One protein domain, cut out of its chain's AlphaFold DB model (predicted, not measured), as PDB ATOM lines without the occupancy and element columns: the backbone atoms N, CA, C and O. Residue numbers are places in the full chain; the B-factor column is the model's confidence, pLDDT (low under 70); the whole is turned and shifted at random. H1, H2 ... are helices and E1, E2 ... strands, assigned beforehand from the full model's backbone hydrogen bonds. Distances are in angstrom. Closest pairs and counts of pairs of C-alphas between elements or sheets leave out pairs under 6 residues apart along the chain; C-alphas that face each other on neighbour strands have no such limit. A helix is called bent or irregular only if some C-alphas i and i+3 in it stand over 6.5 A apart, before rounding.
ATOM      1  N   ILE A   9     187.219 174.813  43.615       88.69
ATOM      2  CA  ILE A   9     188.191 174.254  44.554       88.69
ATOM      3  C   ILE A   9     188.647 172.892  44.027       88.69
ATOM      4  O   ILE A   9     187.836 172.088  43.571       88.69
ATOM      5  N   VAL A  10     189.956 172.642  44.048       91.38
ATOM      6  CA  VAL A  10     190.542 171.304  43.867       91.38
ATOM      7  C   VAL A  10     191.357 170.929  45.089       91.38
ATOM      8  O   VAL A  10     191.948 171.793  45.724       91.38
ATOM      9  N   LYS A  11     191.435 169.634  45.386       93.12
ATOM     10  CA  LYS A  11     192.342 169.125  46.417       93.12
ATOM     11  C   LYS A  11     193.783 169.167  45.905       93.12
ATOM     12  O   LYS A  11     194.041 168.766  44.763       93.12
ATOM     13  N   ALA A  12     194.715 169.629  46.735       93.62
ATOM     14  CA  ALA A  12     196.129 169.725  46.385       93.62
ATOM     15  C   ALA A  12     196.714 168.374  45.970       93.62
ATOM     16  O   ALA A  12     197.477 168.322  45.011       93.62
ATOM     17  N   GLY A  13     196.268 167.282  46.590       93.38
ATOM     18  CA  GLY A  13     196.662 165.930  46.221       93.38
ATOM     19  C   GLY A  13     196.414 165.591  44.755       93.38
ATOM     20  O   GLY A  13     197.314 165.125  44.062       93.38
ATOM     21  N   HIS A  14     195.230 165.915  44.232       92.69
ATOM     22  CA  HIS A  14     194.927 165.710  42.814       92.69
ATOM     23  C   HIS A  14     195.703 166.671  41.906       92.69
ATOM     24  O   HIS A  14     196.148 166.285  40.828       92.69
ATOM     25  N   PHE A  15     195.870 167.925  42.326       92.38
ATOM     26  CA  PHE A  15     196.507 168.958  41.509       92.38
ATOM     27  C   PHE A  15     198.035 168.804  41.407       92.38
ATOM     28  O   PHE A  15     198.626 169.063  40.357       92.38
ATOM     29  N   LEU A  16     198.669 168.379  42.497       93.75
ATOM     30  CA  LEU A  16     200.115 168.201  42.632       93.75
ATOM     31  C   LEU A  16     200.549 166.737  42.499       93.75
ATOM     32  O   LEU A  16     201.742 166.467  42.554       93.75
ATOM     33  N   LYS A  17     199.600 165.816  42.275       93.69
ATOM     34  CA  LYS A  17     199.830 164.365  42.184       93.69
ATOM     35  C   LYS A  17     200.487 163.790  43.450       93.69
ATOM     36  O   LYS A  17     201.427 163.009  43.361       93.69
ATOM     37  N   LEU A  18     199.992 164.193  44.621       92.81
ATOM     38  CA  LEU A  18     200.450 163.665  45.912       92.81
ATOM     39  C   LEU A  18     199.798 162.307  46.204       92.81
ATOM     40  O   LEU A  18     198.705 162.007  45.710       92.81
ATOM     41  N   PHE A  19     200.438 161.511  47.057       92.56
ATOM     42  CA  PHE A  19     199.854 160.273  47.568       92.56
ATOM     43  C   PHE A  19     198.641 160.555  48.463       92.56
ATOM     44  O   PHE A  19     198.597 161.561  49.165       92.56
ATOM     45  N   LYS A  20     197.653 159.650  48.474       91.00
ATOM     46  CA  LYS A  20     196.397 159.818  49.239       91.00
ATOM     47  C   LYS A  20     196.599 159.982  50.752       91.00
ATOM     48  O   LYS A  20     195.740 160.562  51.402       91.00
ATOM     49  N   ASN A  21     197.694 159.453  51.290       92.56
ATOM     50  CA  ASN A  21     198.072 159.537  52.702       92.56
ATOM     51  C   ASN A  21     198.896 160.791  53.042       92.56
ATOM     52  O   ASN A  21     199.263 160.974  54.199       92.56
ATOM     53  N   ASP A  22     199.204 161.645  52.062       94.06
ATOM     54  CA  ASP A  22     199.884 162.909  52.317       94.06
ATOM     55  C   ASP A  22     199.000 163.810  53.196       94.06
ATOM     56  O   ASP A  22     197.822 164.029  52.903       94.06
ATOM     57  N   ALA A  23     199.573 164.368  54.264       92.19
ATOM     58  CA  ALA A  23     198.855 165.226  55.207       92.19
ATOM     59  C   ALA A  23     198.264 166.492  54.556       92.19
ATOM     60  O   ALA A  23     197.372 167.120  55.118       92.19
ATOM     61  N   GLN A  24     198.773 166.888  53.388       94.94
ATOM     62  CA  GLN A  24     198.320 168.031  52.599       94.94
ATOM     63  C   GLN A  24     197.467 167.610  51.396       94.94
ATOM     64  O   GLN A  24     197.137 168.440  50.547       94.94
ATOM     65  N   PHE A  25     197.082 166.334  51.287       94.62
ATOM     66  CA  PHE A  25     196.290 165.846  50.159       94.62
ATOM     67  C   PHE A  25     194.970 166.612  50.017       94.62
ATOM     68  O   PHE A  25     194.587 166.992  48.908       94.62
ATOM     69  N   SER A  26     194.279 166.859  51.132       92.81
ATOM     70  CA  SER A  26     192.982 167.538  51.181       92.81
ATOM     71  C   SER A  26     193.061 169.062  51.075       92.81
ATOM     72  O   SER A  26     192.014 169.682  50.898       92.81
ATOM     73  N   THR A  27     194.257 169.662  51.123       95.25
ATOM     74  CA  THR A  27     194.444 171.119  51.137       95.25
ATOM     75  C   THR A  27     193.707 171.780  49.963       95.25
ATOM     76  O   THR A  27     193.954 171.420  48.803       95.25
ATOM     77  N   PRO A  28     192.790 172.731  50.218       94.75
ATOM     78  CA  PRO A  28     191.985 173.340  49.171       94.75
ATOM     79  C   PRO A  28     192.811 174.315  48.325       94.75
ATOM     80  O   PRO A  28     193.433 175.255  48.826       94.75
ATOM     81  N   ILE A  29     192.769 174.116  47.008       93.94
ATOM     82  CA  ILE A  29     193.309 175.031  46.003       93.94
ATOM     83  C   ILE A  29     192.151 175.704  45.272       93.94
ATOM     84  O   ILE A  29     191.471 175.107  44.433       93.94
ATOM     85  N   PHE A  30     191.975 176.981  45.570       91.44
ATOM     86  CA  PHE A  30     190.995 177.880  44.991       91.44
ATOM     87  C   PHE A  30     191.487 178.374  43.633       91.44
ATOM     88  O   PHE A  30     192.486 179.083  43.525       91.44
ATOM     89  N   ARG A  31     190.777 178.008  42.570       86.94
ATOM     90  CA  ARG A  31     191.108 178.352  41.186       86.94
ATOM     91  C   ARG A  31     190.165 179.424  40.646       86.94
ATOM     92  O   ARG A  31     188.953 179.339  40.818       86.94
ATOM     93  N   ARG A  32     190.739 180.413  39.955       79.12
ATOM     94  CA  ARG A  32     190.007 181.456  39.208       79.12
ATOM     95  C   ARG A  32     189.766 181.061  37.758       79.12
ATOM     96  O   ARG A  32     188.726 181.379  37.198       79.12
ATOM     97  N   ASP A  33     190.737 180.382  37.149       70.12
ATOM     98  CA  ASP A  33     190.685 180.008  35.738       70.12
ATOM     99  C   ASP A  33     191.232 178.591  35.543       70.12
ATOM    100  O   ASP A  33     192.364 178.264  35.928       70.12
ATOM    101  N   LYS A  34     190.400 177.735  34.941       63.53
ATOM    102  CA  LYS A  34     190.734 176.341  34.651       63.53
ATOM    103  C   LYS A  34     191.701 176.200  33.471       63.53
ATOM    104  O   LYS A  34     192.471 175.243  33.471       63.53
ATOM    105  N   LYS A  35     191.676 177.132  32.510       62.97
ATOM    106  CA  LYS A  35     192.306 177.007  31.183       62.97
ATOM    107  C   LYS A  35     193.614 177.794  31.025       62.97
ATOM    108  O   LYS A  35     194.318 177.595  30.037       62.97
ATOM    109  N   ARG A  36     193.970 178.672  31.972       67.69
ATOM    110  CA  ARG A  36     195.213 179.465  31.896       67.69
ATOM    111  C   ARG A  36     196.477 178.608  32.009       67.69
ATOM    112  O   ARG A  36     196.609 177.786  32.915       67.69
ATOM    113  N   LYS A  37     197.440 178.892  31.128       64.00
ATOM    114  CA  LYS A  37     198.848 178.486  31.259       64.00
ATOM    115  C   LYS A  37     199.559 179.473  32.209       64.00
ATOM    116  O   LYS A  37     199.146 180.626  32.298       64.00
ATOM    117  N   ASN A  38     200.594 179.027  32.925       76.06
ATOM    118  CA  ASN A  38     201.374 179.817  33.904       76.06
ATOM    119  C   ASN A  38     200.597 180.252  35.161       76.06
ATOM    120  O   ASN A  38     200.484 181.433  35.480       76.06
ATOM    121  N   LEU A  39     200.067 179.270  35.889       85.94
ATOM    122  CA  LEU A  39     199.346 179.494  37.141       85.94
ATOM    123  C   LEU A  39     200.294 180.005  38.239       85.94
ATOM    124  O   LEU A  39     201.327 179.387  38.504       85.94
ATOM    125  N   GLN A  40     199.906 181.101  38.890       91.50
ATOM    126  CA  GLN A  40     200.549 181.603  40.100       91.50
ATOM    127  C   GLN A  40     199.617 181.443  41.293       91.50
ATOM    128  O   GLN A  40     198.403 181.635  41.185       91.50
ATOM    129  N   PHE A  41     200.205 181.112  42.435       93.94
ATOM    130  CA  PHE A  41     199.482 180.840  43.665       93.94
ATOM    131  C   PHE A  41     200.051 181.630  44.836       93.94
ATOM    132  O   PHE A  41     201.260 181.826  44.928       93.94
ATOM    133  N   VAL A  42     199.179 182.033  45.751       95.31
ATOM    134  CA  VAL A  42     199.537 182.533  47.082       95.31
ATOM    135  C   VAL A  42     199.023 181.536  48.108       95.31
ATOM    136  O   VAL A  42     197.964 180.938  47.927       95.31
ATOM    137  N   ILE A  43     199.778 181.358  49.186       97.00
ATOM    138  CA  ILE A  43     199.417 180.474  50.290       97.00
ATOM    139  C   ILE A  43     198.972 181.339  51.462       97.00
ATOM    140  O   ILE A  43     199.717 182.224  51.899       97.00
ATOM    141  N   VAL A  44     197.766 181.072  51.952       96.31
ATOM    142  CA  VAL A  44     197.198 181.684  53.152       96.31
ATOM    143  C   VAL A  44     196.881 180.611  54.180       96.31
ATOM    144  O   VAL A  44     196.653 179.457  53.832       96.31
ATOM    145  N   PHE A  45     196.886 180.984  55.448       96.06
ATOM    146  CA  PHE A  45     196.579 180.079  56.551       96.06
ATOM    147  C   PHE A  45     196.064 180.873  57.751       96.06
ATOM    148  O   PHE A  45     196.194 182.100  57.804       96.06
ATOM    149  N   LYS A  46     195.487 180.168  58.719       94.25
ATOM    150  CA  LYS A  46     195.092 180.714  60.018       94.25
ATOM    151  C   LYS A  46     195.852 180.057  61.162       94.25
ATOM    152  O   LYS A  46     196.130 178.860  61.130       94.25
ATOM    153  N   ASP A  47     196.124 180.833  62.194       87.38
ATOM    154  CA  ASP A  47     196.481 180.318  63.512       87.38
ATOM    155  C   ASP A  47     195.598 180.974  64.590       87.38
ATOM    156  O   ASP A  47     194.644 181.687  64.267       87.38
ATOM    157  N   ALA A  48     195.901 180.724  65.867       82.19
ATOM    158  CA  ALA A  48     195.155 181.282  66.998       82.19
ATOM    159  C   ALA A  48     195.099 182.825  67.018       82.19
ATOM    160  O   ALA A  48     194.185 183.395  67.603       82.19
ATOM    161  N   ASN A  49     196.049 183.500  66.369       81.62
ATOM    162  CA  ASN A  49     196.203 184.954  66.381       81.62
ATOM    163  C   ASN A  49     195.621 185.635  65.131       81.62
ATOM    164  O   ASN A  49     195.588 186.864  65.061       81.62
ATOM    165  N   GLY A  50     195.162 184.870  64.133       88.00
ATOM    166  CA  GLY A  50     194.476 185.415  62.963       88.00
ATOM    167  C   GLY A  50     194.847 184.750  61.640       88.00
ATOM    168  O   GLY A  50     195.199 183.577  61.579       88.00
ATOM    169  N   SER A  51     194.698 185.507  60.547       90.69
ATOM    170  CA  SER A  51     194.967 185.043  59.176       90.69
ATOM    171  C   SER A  51     196.262 185.636  58.633       90.69
ATOM    172  O   SER A  51     196.512 186.834  58.773       90.69
ATOM    173  N   TYR A  52     197.048 184.806  57.956       93.69
ATOM    174  CA  TYR A  52     198.374 185.141  57.449       93.69
ATOM    175  C   TYR A  52     198.530 184.690  56.000       93.69
ATOM    176  O   TYR A  52     197.848 183.778  55.528       93.69
ATOM    177  N   ALA A  53     199.468 185.319  55.298       94.62
ATOM    178  CA  ALA A  53     199.924 184.893  53.984       94.62
ATOM    179  C   ALA A  53     201.448 184.761  53.970       94.62
ATOM    180  O   ALA A  53     202.150 185.553  54.606       94.62
ATOM    181  N   LEU A  54     201.966 183.793  53.210       94.94
ATOM    182  CA  LEU A  54     203.406 183.691  52.981       94.94
ATOM    183  C   LEU A  54     203.912 184.912  52.204       94.94
ATOM    184  O   LEU A  54     203.359 185.308  51.174       94.94
ATOM    185  N   ASN A  55     204.995 185.509  52.688       91.56
ATOM    186  CA  ASN A  55     205.556 186.727  52.121       91.56
ATOM    187  C   ASN A  55     207.084 186.787  52.301       91.56
ATOM    188  O   ASN A  55     207.725 185.842  52.764       91.56
ATOM    189  N   HIS A  56     207.685 187.894  51.871       86.56
ATOM    190  CA  HIS A  56     209.122 188.151  52.017       86.56
ATOM    191  C   HIS A  56     209.477 188.884  53.329       86.56
ATOM    192  O   HIS A  56     210.458 189.625  53.358       86.56
ATOM    193  N   SER A  57     208.676 188.743  54.394       87.31
ATOM    194  CA  SER A  57     209.035 189.257  55.723       87.31
ATOM    195  C   SER A  57     210.151 188.417  56.356       87.31
ATOM    196  O   SER A  57     210.455 187.319  55.888       87.31
ATOM    197  N   GLN A  58     210.713 188.906  57.463       84.44
ATOM    198  CA  GLN A  58     211.700 188.167  58.255       84.44
ATOM    199  C   GLN A  58     211.148 186.830  58.785       84.44
ATOM    200  O   GLN A  58     211.865 185.838  58.802       84.44
ATOM    201  N   GLN A  59     209.863 186.782  59.153       86.00
ATOM    202  CA  GLN A  59     209.190 185.548  59.582       86.00
ATOM    203  C   GLN A  59     208.785 184.648  58.401       86.00
ATOM    204  O   GLN A  59     208.366 183.512  58.601       86.00
ATOM    205  N   GLY A  60     208.871 185.146  57.164       89.94
ATOM    206  CA  GLY A  60     208.422 184.446  55.958       89.94
ATOM    207  C   GLY A  60     206.906 184.465  55.733       89.94
ATOM    208  O   GLY A  60     206.440 183.946  54.716       89.94
ATOM    209  N   TYR A  61     206.141 185.075  56.641       92.06
ATOM    210  CA  TYR A  61     204.701 185.307  56.536       92.06
ATOM    211  C   TYR A  61     204.284 186.593  57.262       92.06
ATOM    212  O   TYR A  61     205.051 187.172  58.036       92.06
ATOM    213  N   SER A  62     203.080 187.091  56.979       89.88
ATOM    214  CA  SER A  62     202.486 188.226  57.694       89.88
ATOM    215  C   SER A  62     200.972 188.273  57.508       89.88
ATOM    216  O   SER A  62     200.448 187.829  56.485       89.88
ATOM    217  N   SER A  63     200.277 188.868  58.477       87.50
ATOM    218  CA  SER A  63     198.882 189.297  58.338       87.50
ATOM    219  C   SER A  63     198.751 190.517  57.416       87.50
ATOM    220  O   SER A  63     197.677 190.796  56.884       87.50
ATOM    221  N   TYR A  64     199.855 191.231  57.168       85.69
ATOM    222  CA  TYR A  64     199.901 192.337  56.229       85.69
ATOM    223  C   TYR A  64     200.209 191.864  54.805       85.69
ATOM    224  O   TYR A  64     201.299 191.375  54.497       85.69
ATOM    225  N   LEU A  65     199.247 192.067  53.902       84.00
ATOM    226  CA  LEU A  65     199.264 191.559  52.526       84.00
ATOM    227  C   LEU A  65     200.098 192.426  51.564       84.00
ATOM    228  O   LEU A  65     199.631 192.836  50.500       84.00
ATOM    229  N   LYS A  66     201.352 192.710  51.933       81.25
ATOM    230  CA  LYS A  66     202.364 193.312  51.050       81.25
ATOM    231  C   LYS A  66     203.494 192.323  50.771       81.25
ATOM    232  O   LYS A  66     203.827 191.496  51.615       81.25
ATOM    233  N   ARG A  67     204.111 192.455  49.586       85.12
ATOM    234  CA  ARG A  67     205.271 191.649  49.140       85.12
ATOM    235  C   ARG A  67     205.037 190.142  49.311       85.12
ATOM    236  O   ARG A  67     205.863 189.433  49.882       85.12
ATOM    237  N   LEU A  68     203.878 189.680  48.854       90.31
ATOM    238  CA  LEU A  68     203.478 188.280  48.935       90.31
ATOM    239  C   LEU A  68     204.407 187.393  48.107       90.31
ATOM    240  O   LEU A  68     204.835 187.785  47.020       90.31
ATOM    241  N   LYS A  69     204.676 186.189  48.614       92.12
ATOM    242  CA  LYS A  69     205.363 185.153  47.847       92.12
ATOM    243  C   LYS A  69     204.366 184.519  46.892       92.12
ATOM    244  O   LYS A  69     203.249 184.182  47.285       92.12
ATOM    245  N   THR A  70     204.787 184.354  45.646       93.50
ATOM    246  CA  THR A  70     204.019 183.624  44.642       93.50
ATOM    247  C   THR A  70     204.700 182.304  44.333       93.50
ATOM    248  O   THR A  70     205.926 182.196  44.323       93.50
ATOM    249  N   PHE A  71     203.886 181.283  44.100       94.81
ATOM    250  CA  PHE A  71     204.333 179.927  43.846       94.81
ATOM    251  C   PHE A  71     203.824 179.472  42.486       94.81
ATOM    252  O   PHE A  71     202.680 179.725  42.111       94.81
ATOM    253  N   SER A  72     204.690 178.782  41.753       93.38
ATOM    254  CA  SER A  72     204.280 178.004  40.588       93.38
ATOM    255  C   SER A  72     203.748 176.653  41.057       93.38
ATOM    256  O   SER A  72     203.991 176.250  42.193       93.38
ATOM    257  N   GLN A  73     203.109 175.889  40.173       92.00
ATOM    258  CA  GLN A  73     202.709 174.515  40.493       92.00
ATOM    259  C   GLN A  73     203.886 173.657  41.003       92.00
ATOM    260  O   GLN A  73     203.699 172.869  41.923       92.00
ATOM    261  N   LYS A  74     205.102 173.849  40.466       92.12
ATOM    262  CA  LYS A  74     206.302 173.087  40.862       92.12
ATOM    263  C   LYS A  74     206.788 173.426  42.272       92.12
ATOM    264  O   LYS A  74     207.278 172.554  42.976       92.12
ATOM    265  N   THR A  75     206.663 174.687  42.683       95.00
ATOM    266  CA  THR A  75     207.150 175.167  43.988       95.00
ATOM    267  C   THR A  75     206.057 175.218  45.053       95.00
ATOM    268  O   THR A  75     206.348 175.497  46.215       95.00
ATOM    269  N   LEU A  76     204.807 174.930  44.682       95.12
ATOM    270  CA  LEU A  76     203.653 175.084  45.558       95.12
ATOM    271  C   LEU A  76     203.719 174.171  46.782       95.12
ATOM    272  O   LEU A  76     203.484 174.638  47.891       95.12
ATOM    273  N   TYR A  77     204.075 172.898  46.595       96.31
ATOM    274  CA  TYR A  77     204.163 171.948  47.706       96.31
ATOM    275  C   TYR A  77     205.208 172.383  48.744       96.31
ATOM    276  O   TYR A  77     204.915 172.436  49.934       96.31
ATOM    277  N   GLN A  78     206.388 172.817  48.291       95.50
ATOM    278  CA  GLN A  78     207.427 173.365  49.173       95.50
ATOM    279  C   GLN A  78     206.957 174.632  49.898       95.50
ATOM    280  O   GLN A  78     207.226 174.817  51.083       95.50
ATOM    281  N   GLY A  79     206.187 175.479  49.213       95.94
ATOM    282  CA  GLY A  79     205.511 176.608  49.840       95.94
ATOM    283  C   GLY A  79     204.587 176.172  50.980       95.94
ATOM    284  O   GLY A  79     204.671 176.734  52.068       95.94
ATOM    285  N   ILE A  80     203.758 175.145  50.772       96.25
ATOM    286  CA  ILE A  80     202.845 174.623  51.803       96.25
ATOM    287  C   ILE A  80     203.642 174.112  53.010       96.25
ATOM    288  O   ILE A  80     203.321 174.445  54.150       96.25
ATOM    289  N   LEU A  81     204.726 173.374  52.774       95.00
ATOM    290  CA  LEU A  81     205.582 172.858  53.844       95.00
ATOM    291  C   LEU A  81     206.320 173.959  54.621       95.00
ATOM    292  O   LEU A  81     206.636 173.762  55.795       95.00
ATOM    293  N   SER A  82     206.546 175.129  54.016       94.19
ATOM    294  CA  SER A  82     207.140 176.282  54.709       94.19
ATOM    295  C   SER A  82     206.201 176.954  55.723       94.19
ATOM    296  O   SER A  82     206.658 177.747  56.546       94.19
ATOM    297  N   VAL A  83     204.901 176.631  55.704       95.56
ATOM    298  CA  VAL A  83     203.945 177.094  56.720       95.56
ATOM    299  C   VAL A  83     204.264 176.424  58.068       95.56
ATOM    300  O   VAL A  83     204.544 175.215  58.089       95.56
ATOM    301  N   PRO A  84     204.201 177.158  59.201       93.88
ATOM    302  CA  PRO A  84     204.411 176.583  60.528       93.88
ATOM    303  C   PRO A  84     203.549 175.339  60.766       93.88
ATOM    304  O   PRO A  84     202.348 175.364  60.505       93.88
ATOM    305  N   ALA A  85     204.142 174.267  61.305       92.38
ATOM    306  CA  ALA A  85     203.494 172.956  61.428       92.38
ATOM    307  C   ALA A  85     202.109 173.015  62.098       92.38
ATOM    308  O   ALA A  85     201.154 172.449  61.574       92.38
ATOM    309  N   LYS A  86     201.982 173.793  63.182       93.12
ATOM    310  CA  LYS A  86     200.725 174.013  63.921       93.12
ATOM    311  C   LYS A  86     199.586 174.622  63.090       93.12
ATOM    312  O   LYS A  86     198.428 174.478  63.454       93.12
ATOM    313  N   ALA A  87     199.909 175.311  61.997       93.75
ATOM    314  CA  ALA A  87     198.953 175.994  61.130       93.75
ATOM    315  C   ALA A  87     198.786 175.305  59.764       93.75
ATOM    316  O   ALA A  87     197.995 175.755  58.943       93.75
ATOM    317  N   ARG A  88     199.497 174.199  59.493       93.81
ATOM    318  CA  ARG A  88     199.416 173.512  58.189       93.81
ATOM    319  C   ARG A  88     198.021 172.961  57.885       93.81
ATOM    320  O   ARG A  88     197.641 172.898  56.725       93.81
ATOM    321  N   ALA A  89     197.251 172.604  58.912       92.00
ATOM    322  CA  ALA A  89     195.884 172.110  58.750       92.00
ATOM    323  C   ALA A  89     194.907 173.176  58.212       92.00
ATOM    324  O   ALA A  89     193.908 172.826  57.596       92.00
ATOM    325  N   SER A  90     195.196 174.467  58.412       94.44
ATOM    326  CA  SER A  90     194.345 175.581  57.968       94.44
ATOM    327  C   SER A  90     194.788 176.173  56.625       94.44
ATOM    328  O   SER A  90     194.292 177.220  56.206       94.44
ATOM    329  N   VAL A  91     195.759 175.551  55.951       97.19
ATOM    330  CA  VAL A  91     196.313 176.078  54.705       97.19
ATOM    331  C   VAL A  91     195.250 176.107  53.615       97.19
ATOM    332  O   VAL A  91     194.536 175.140  53.371       97.19
ATOM    333  N   GLN A  92     195.205 177.225  52.901       96.25
ATOM    334  CA  GLN A  92     194.436 177.407  51.683       96.25
ATOM    335  C   GLN A  92     195.346 177.992  50.609       96.25
ATOM    336  O   GLN A  92     196.171 178.873  50.865       96.25
ATOM    337  N   VAL A  93     195.193 177.514  49.381       96.25
ATOM    338  CA  VAL A  93     195.979 177.994  48.246       96.25
ATOM    339  C   VAL A  93     195.079 178.771  47.302       96.25
ATOM    340  O   VAL A  93     194.084 178.246  46.816       96.25
ATOM    341  N   LEU A  94     195.453 180.005  46.988       94.00
ATOM    342  CA  LEU A  94     194.680 180.897  46.131       94.00
ATOM    343  C   LEU A  94     195.385 181.101  44.798       94.00
ATOM    344  O   LEU A  94     196.527 181.556  44.764       94.00
ATOM    345  N   GLN A  95     194.708 180.807  43.691       91.56
ATOM    346  CA  GLN A  95     195.186 181.174  42.364       91.56
ATOM    347  C   GLN A  95     195.061 182.686  42.167       91.56
ATOM    348  O   GLN A  95     193.962 183.238  42.161       91.56
ATOM    349  N   VAL A  96     196.180 183.348  41.904       88.25
ATOM    350  CA  VAL A  96     196.241 184.792  41.659       88.25
ATOM    351  C   VAL A  96     196.545 185.092  40.187       88.25
ATOM    352  O   VAL A  96     197.015 184.210  39.457       88.25
ATOM    353  N   PRO A  97     196.249 186.311  39.701       83.62
ATOM    354  CA  PRO A  97     196.619 186.725  38.351       83.62
ATOM    355  C   PRO A  97     198.138 186.667  38.159       83.62
ATOM    356  O   PRO A  97     198.880 187.212  38.970       83.62
ATOM    357  N   SER A  98     198.586 186.020  37.086       80.69
ATOM    358  CA  SER A  98     200.005 185.874  36.736       80.69
ATOM    359  C   SER A  98     200.544 187.027  35.885       80.69
ATOM    360  O   SER A  98     201.749 187.222  35.785       80.69
ATOM    361  N   ASP A  99     199.643 187.777  35.253       74.50
ATOM    362  CA  ASP A  99     199.891 188.865  34.306       74.50
ATOM    363  C   ASP A  99     200.084 190.232  34.981       74.50
ATOM    364  O   ASP A  99     200.404 191.218  34.324       74.50
ATOM    365  N   ARG A 100     199.891 190.314  36.300       78.00
ATOM    366  CA  ARG A 100     200.036 191.556  37.066       78.00
ATOM    367  C   ARG A 100     200.579 191.289  38.460       78.00
ATOM    368  O   ARG A 100     200.490 190.182  38.978       78.00
ATOM    369  N   LYS A 101     201.063 192.348  39.116       81.69
ATOM    370  CA  LYS A 101     201.407 192.293  40.543       81.69
ATOM    371  C   LYS A 101     200.174 191.907  41.367       81.69
ATOM    372  O   LYS A 101     199.120 192.535  41.233       81.69
ATOM    373  N   VAL A 102     200.338 190.910  42.234       81.69
ATOM    374  CA  VAL A 102     199.313 190.460  43.184       81.69
ATOM    375  C   VAL A 102     198.952 191.604  44.125       81.69
ATOM    376  O   VAL A 102     199.833 192.216  44.734       81.69
ATOM    377  N   ARG A 103     197.656 191.899  44.245       81.12
ATOM    378  CA  ARG A 103     197.144 192.934  45.153       81.12
ATOM    379  C   ARG A 103     196.589 192.298  46.424       81.12
ATOM    380  O   ARG A 103     196.189 191.141  46.417       81.12
ATOM    381  N   ALA A 104     196.486 193.074  47.503       77.38
ATOM    382  CA  ALA A 104     195.846 192.608  48.735       77.38
ATOM    383  C   ALA A 104     194.394 192.144  48.497       77.38
ATOM    384  O   ALA A 104     193.968 191.149  49.067       77.38
ATOM    385  N   SER A 105     193.668 192.802  47.586       76.44
ATOM    386  CA  SER A 105     192.313 192.412  47.176       76.44
ATOM    387  C   SER A 105     192.242 191.120  46.354       76.44
ATOM    388  O   SER A 105     191.150 190.644  46.058       76.44
ATOM    389  N   ASP A 106     193.381 190.541  45.960       80.12
ATOM    390  CA  ASP A 106     193.423 189.228  45.320       80.12
ATOM    391  C   ASP A 106     193.487 188.070  46.333       80.12
ATOM    392  O   ASP A 106     193.348 186.910  45.935       80.12
ATOM    393  N   VAL A 107     193.687 188.371  47.618       85.88
ATOM    394  CA  VAL A 107     193.951 187.389  48.670       85.88
ATOM    395  C   VAL A 107     192.825 187.396  49.691       85.88
ATOM    396  O   VAL A 107     192.387 188.442  50.165       85.88
ATOM    397  N   THR A 108     192.319 186.213  50.020       86.56
ATOM    398  CA  THR A 108     191.172 186.038  50.911       86.56
ATOM    399  C   THR A 108     191.251 184.673  51.577       86.56
ATOM    400  O   THR A 108     191.536 183.685  50.912       86.56
ATOM    401  N   TYR A 109     190.969 184.613  52.875       90.06
ATOM    402  CA  TYR A 109     190.805 183.349  53.584       90.06
ATOM    403  C   TYR A 109     189.320 182.965  53.618       90.06
ATOM    404  O   TYR A 109     188.485 183.775  54.030       90.06
ATOM    405  N   TYR A 110     188.972 181.755  53.181       87.25
ATOM    406  CA  TYR A 110     187.597 181.244  53.167       87.25
ATOM    407  C   TYR A 110     187.256 180.495  54.453       87.25
ATOM    408  O   TYR A 110     188.075 179.738  54.963       87.25
ATOM    409  N   SER A 111     186.081 180.742  55.022       86.12
ATOM    410  CA  SER A 111     185.539 179.918  56.102       86.12
ATOM    411  C   SER A 111     185.077 178.569  55.555       86.12
ATOM    412  O   SER A 111     184.861 178.418  54.350       86.12
ATOM    413  N   ASP A 112     184.890 177.594  56.440       83.88
ATOM    414  CA  ASP A 112     184.432 176.261  56.042       83.88
ATOM    415  C   ASP A 112     183.047 176.322  55.381       83.88
ATOM    416  O   ASP A 112     182.829 175.703  54.343       83.88
ATOM    417  N   ALA A 113     182.147 177.177  55.883       79.00
ATOM    418  CA  ALA A 113     180.843 177.423  55.267       79.00
ATOM    419  C   ALA A 113     180.958 177.966  53.829       79.00
ATOM    420  O   ALA A 113     180.231 177.540  52.931       79.00
ATOM    421  N   GLU A 114     181.900 178.878  53.573       80.94
ATOM    422  CA  GLU A 114     182.130 179.414  52.227       80.94
ATOM    423  C   GLU A 114     182.764 178.373  51.297       80.94
ATOM    424  O   GLU A 114     182.443 178.332  50.108       80.94
ATOM    425  N   ILE A 115     183.645 177.518  51.825       84.25
ATOM    426  CA  ILE A 115     184.217 176.381  51.094       84.25
ATOM    427  C   ILE A 115     183.108 175.425  50.662       84.25
ATOM    428  O   ILE A 115     183.029 175.089  49.478       84.25
ATOM    429  N   GLU A 116     182.220 175.049  51.580       82.00
ATOM    430  CA  GLU A 116     181.068 174.191  51.295       82.00
ATOM    431  C   GLU A 116     180.113 174.832  50.276       82.00
ATOM    432  O   GLU A 116     179.664 174.175  49.332       82.00
ATOM    433  N   ALA A 117     179.863 176.140  50.369       75.81
ATOM    434  CA  ALA A 117     179.064 176.861  49.378       75.81
ATOM    435  C   ALA A 117     179.691 176.810  47.967       75.81
ATOM    436  O   ALA A 117     178.985 176.638  46.964       75.81
ATOM    437  N   ILE A 118     181.023 176.912  47.863       77.75
ATOM    438  CA  ILE A 118     181.743 176.799  46.584       77.75
ATOM    439  C   ILE A 118     181.712 175.355  46.060       77.75
ATOM    440  O   ILE A 118     181.464 175.148  44.868       77.75
ATOM    441  N   LEU A 119     181.951 174.361  46.925       80.25
ATOM    442  CA  LEU A 119     181.999 172.938  46.570       80.25
ATOM    443  C   LEU A 119     180.636 172.389  46.150       80.25
ATOM    444  O   LEU A 119     180.541 171.695  45.136       80.25
ATOM    445  N   SER A 120     179.587 172.718  46.903       72.75
ATOM    446  CA  SER A 120     178.253 172.138  46.740       72.75
ATOM    447  C   SER A 120     177.612 172.452  45.390       72.75
ATOM    448  O   SER A 120     176.699 171.737  44.984       72.75
ATOM    449  N   LYS A 121     178.045 173.509  44.683       61.31
ATOM    450  CA  LYS A 121     177.436 174.019  43.432       61.31
ATOM    451  C   LYS A 121     175.913 174.250  43.481       61.31
ATOM    452  O   LYS A 121     175.343 174.728  42.500       61.31
TER     453      LYS A 121
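This is residues 9 to 121 of the 285 residues of an uncharacterized protein of Streptococcus alactolyticus (UniProt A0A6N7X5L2). Picture one twisted sheet of five strands with H2 and H3 packed over one face, while the short H1 and the last helix, H4, graze the sheet, H4 near its E1 edge. Long links without named elements join much of this together, and under half of the residues, 54 of the 113 printed, are in named elements. Along the printed part come E1, H1, E2, E3, E4, H2, H3, E5 and H4; the mixed sheet has the order E1, E2, E5, E3, E4, with E2 and E5 parallel and the other neighbours antiparallel. The class is mixed, helices and strands. The whole is compact and rounded, with a radius of gyration of the C-alphas of 13.3 A and spans of 34 by 33 by 27 A.

Find C-alpha 9 at (188.191, 174.254, 44.554), where E1, residues 9 to 11, begins. H1 follows at residues 12 to 16, then E2 at 28 to 31. From C-alpha 40 at (200.549, 181.603, 40.100), E3 runs 23.8 A to residue 47. E4 is residues 50 to 54, 13.5 A; H2 is 73 to 81, 13.8 A; H3 is 85 to 90, 10.1 A; E5 is 92 to 96, 12.6 A. H4, residues 112 to 120, 11.9 A, ends at C-alpha 120, (178.253, 172.138, 46.740). H2 and H3 are irregular: C-alphas 74 and 77, and likewise 86 and 89, are 7.3 A apart.

Start at edge strand E1, antiparallel to E2, with N 10 and O 29 at 2.9 A. Next, E2 and E5 are parallel, with N 30 and O 93 at 2.8 A. E5 and E3 are antiparallel, with N 94 and O 42 at 2.8 A. E3 and E4 form a hairpin, with N 52 and O 45 at 2.8 A. E4, H2, H3 and E5 make a split strand-helix-strand unit, two strands running the same way with E3 between them, its crossover right-handed. H2 is over E3 at a height over the sheet of 9.0 A, along the strands at 12 degrees on the local plane; the closest C-alphas, of Ile 43 and Ile 80, are 6.9 A apart. H3, on the same face, is over none of the strands, at a height of 5.6 A; its closest C-alphas to E3 are those of Ser 90 and Phe 45, 5.2 A apart. H1 only grazes the sheet with residues 12 to 15, and H4 only grazes it with residues 115 to 119. Every O i to N i+4 pair is within hydrogen-bond range in H1 and H4; H2 has 3 of 5, and H3 has 0 of 2 beside 2 of 3 O i to N i+3 pairs.

The two C-alphas farthest apart, those of Gln 58 and Lys 121, are 39.9 A apart. The printed part has no cut. The links H1 to E2, E4 to H2 and E5 to H4 are long. Look for pLDDT under 70 at residues 34 to 37 and 121; the mean of the printed part is 88.0.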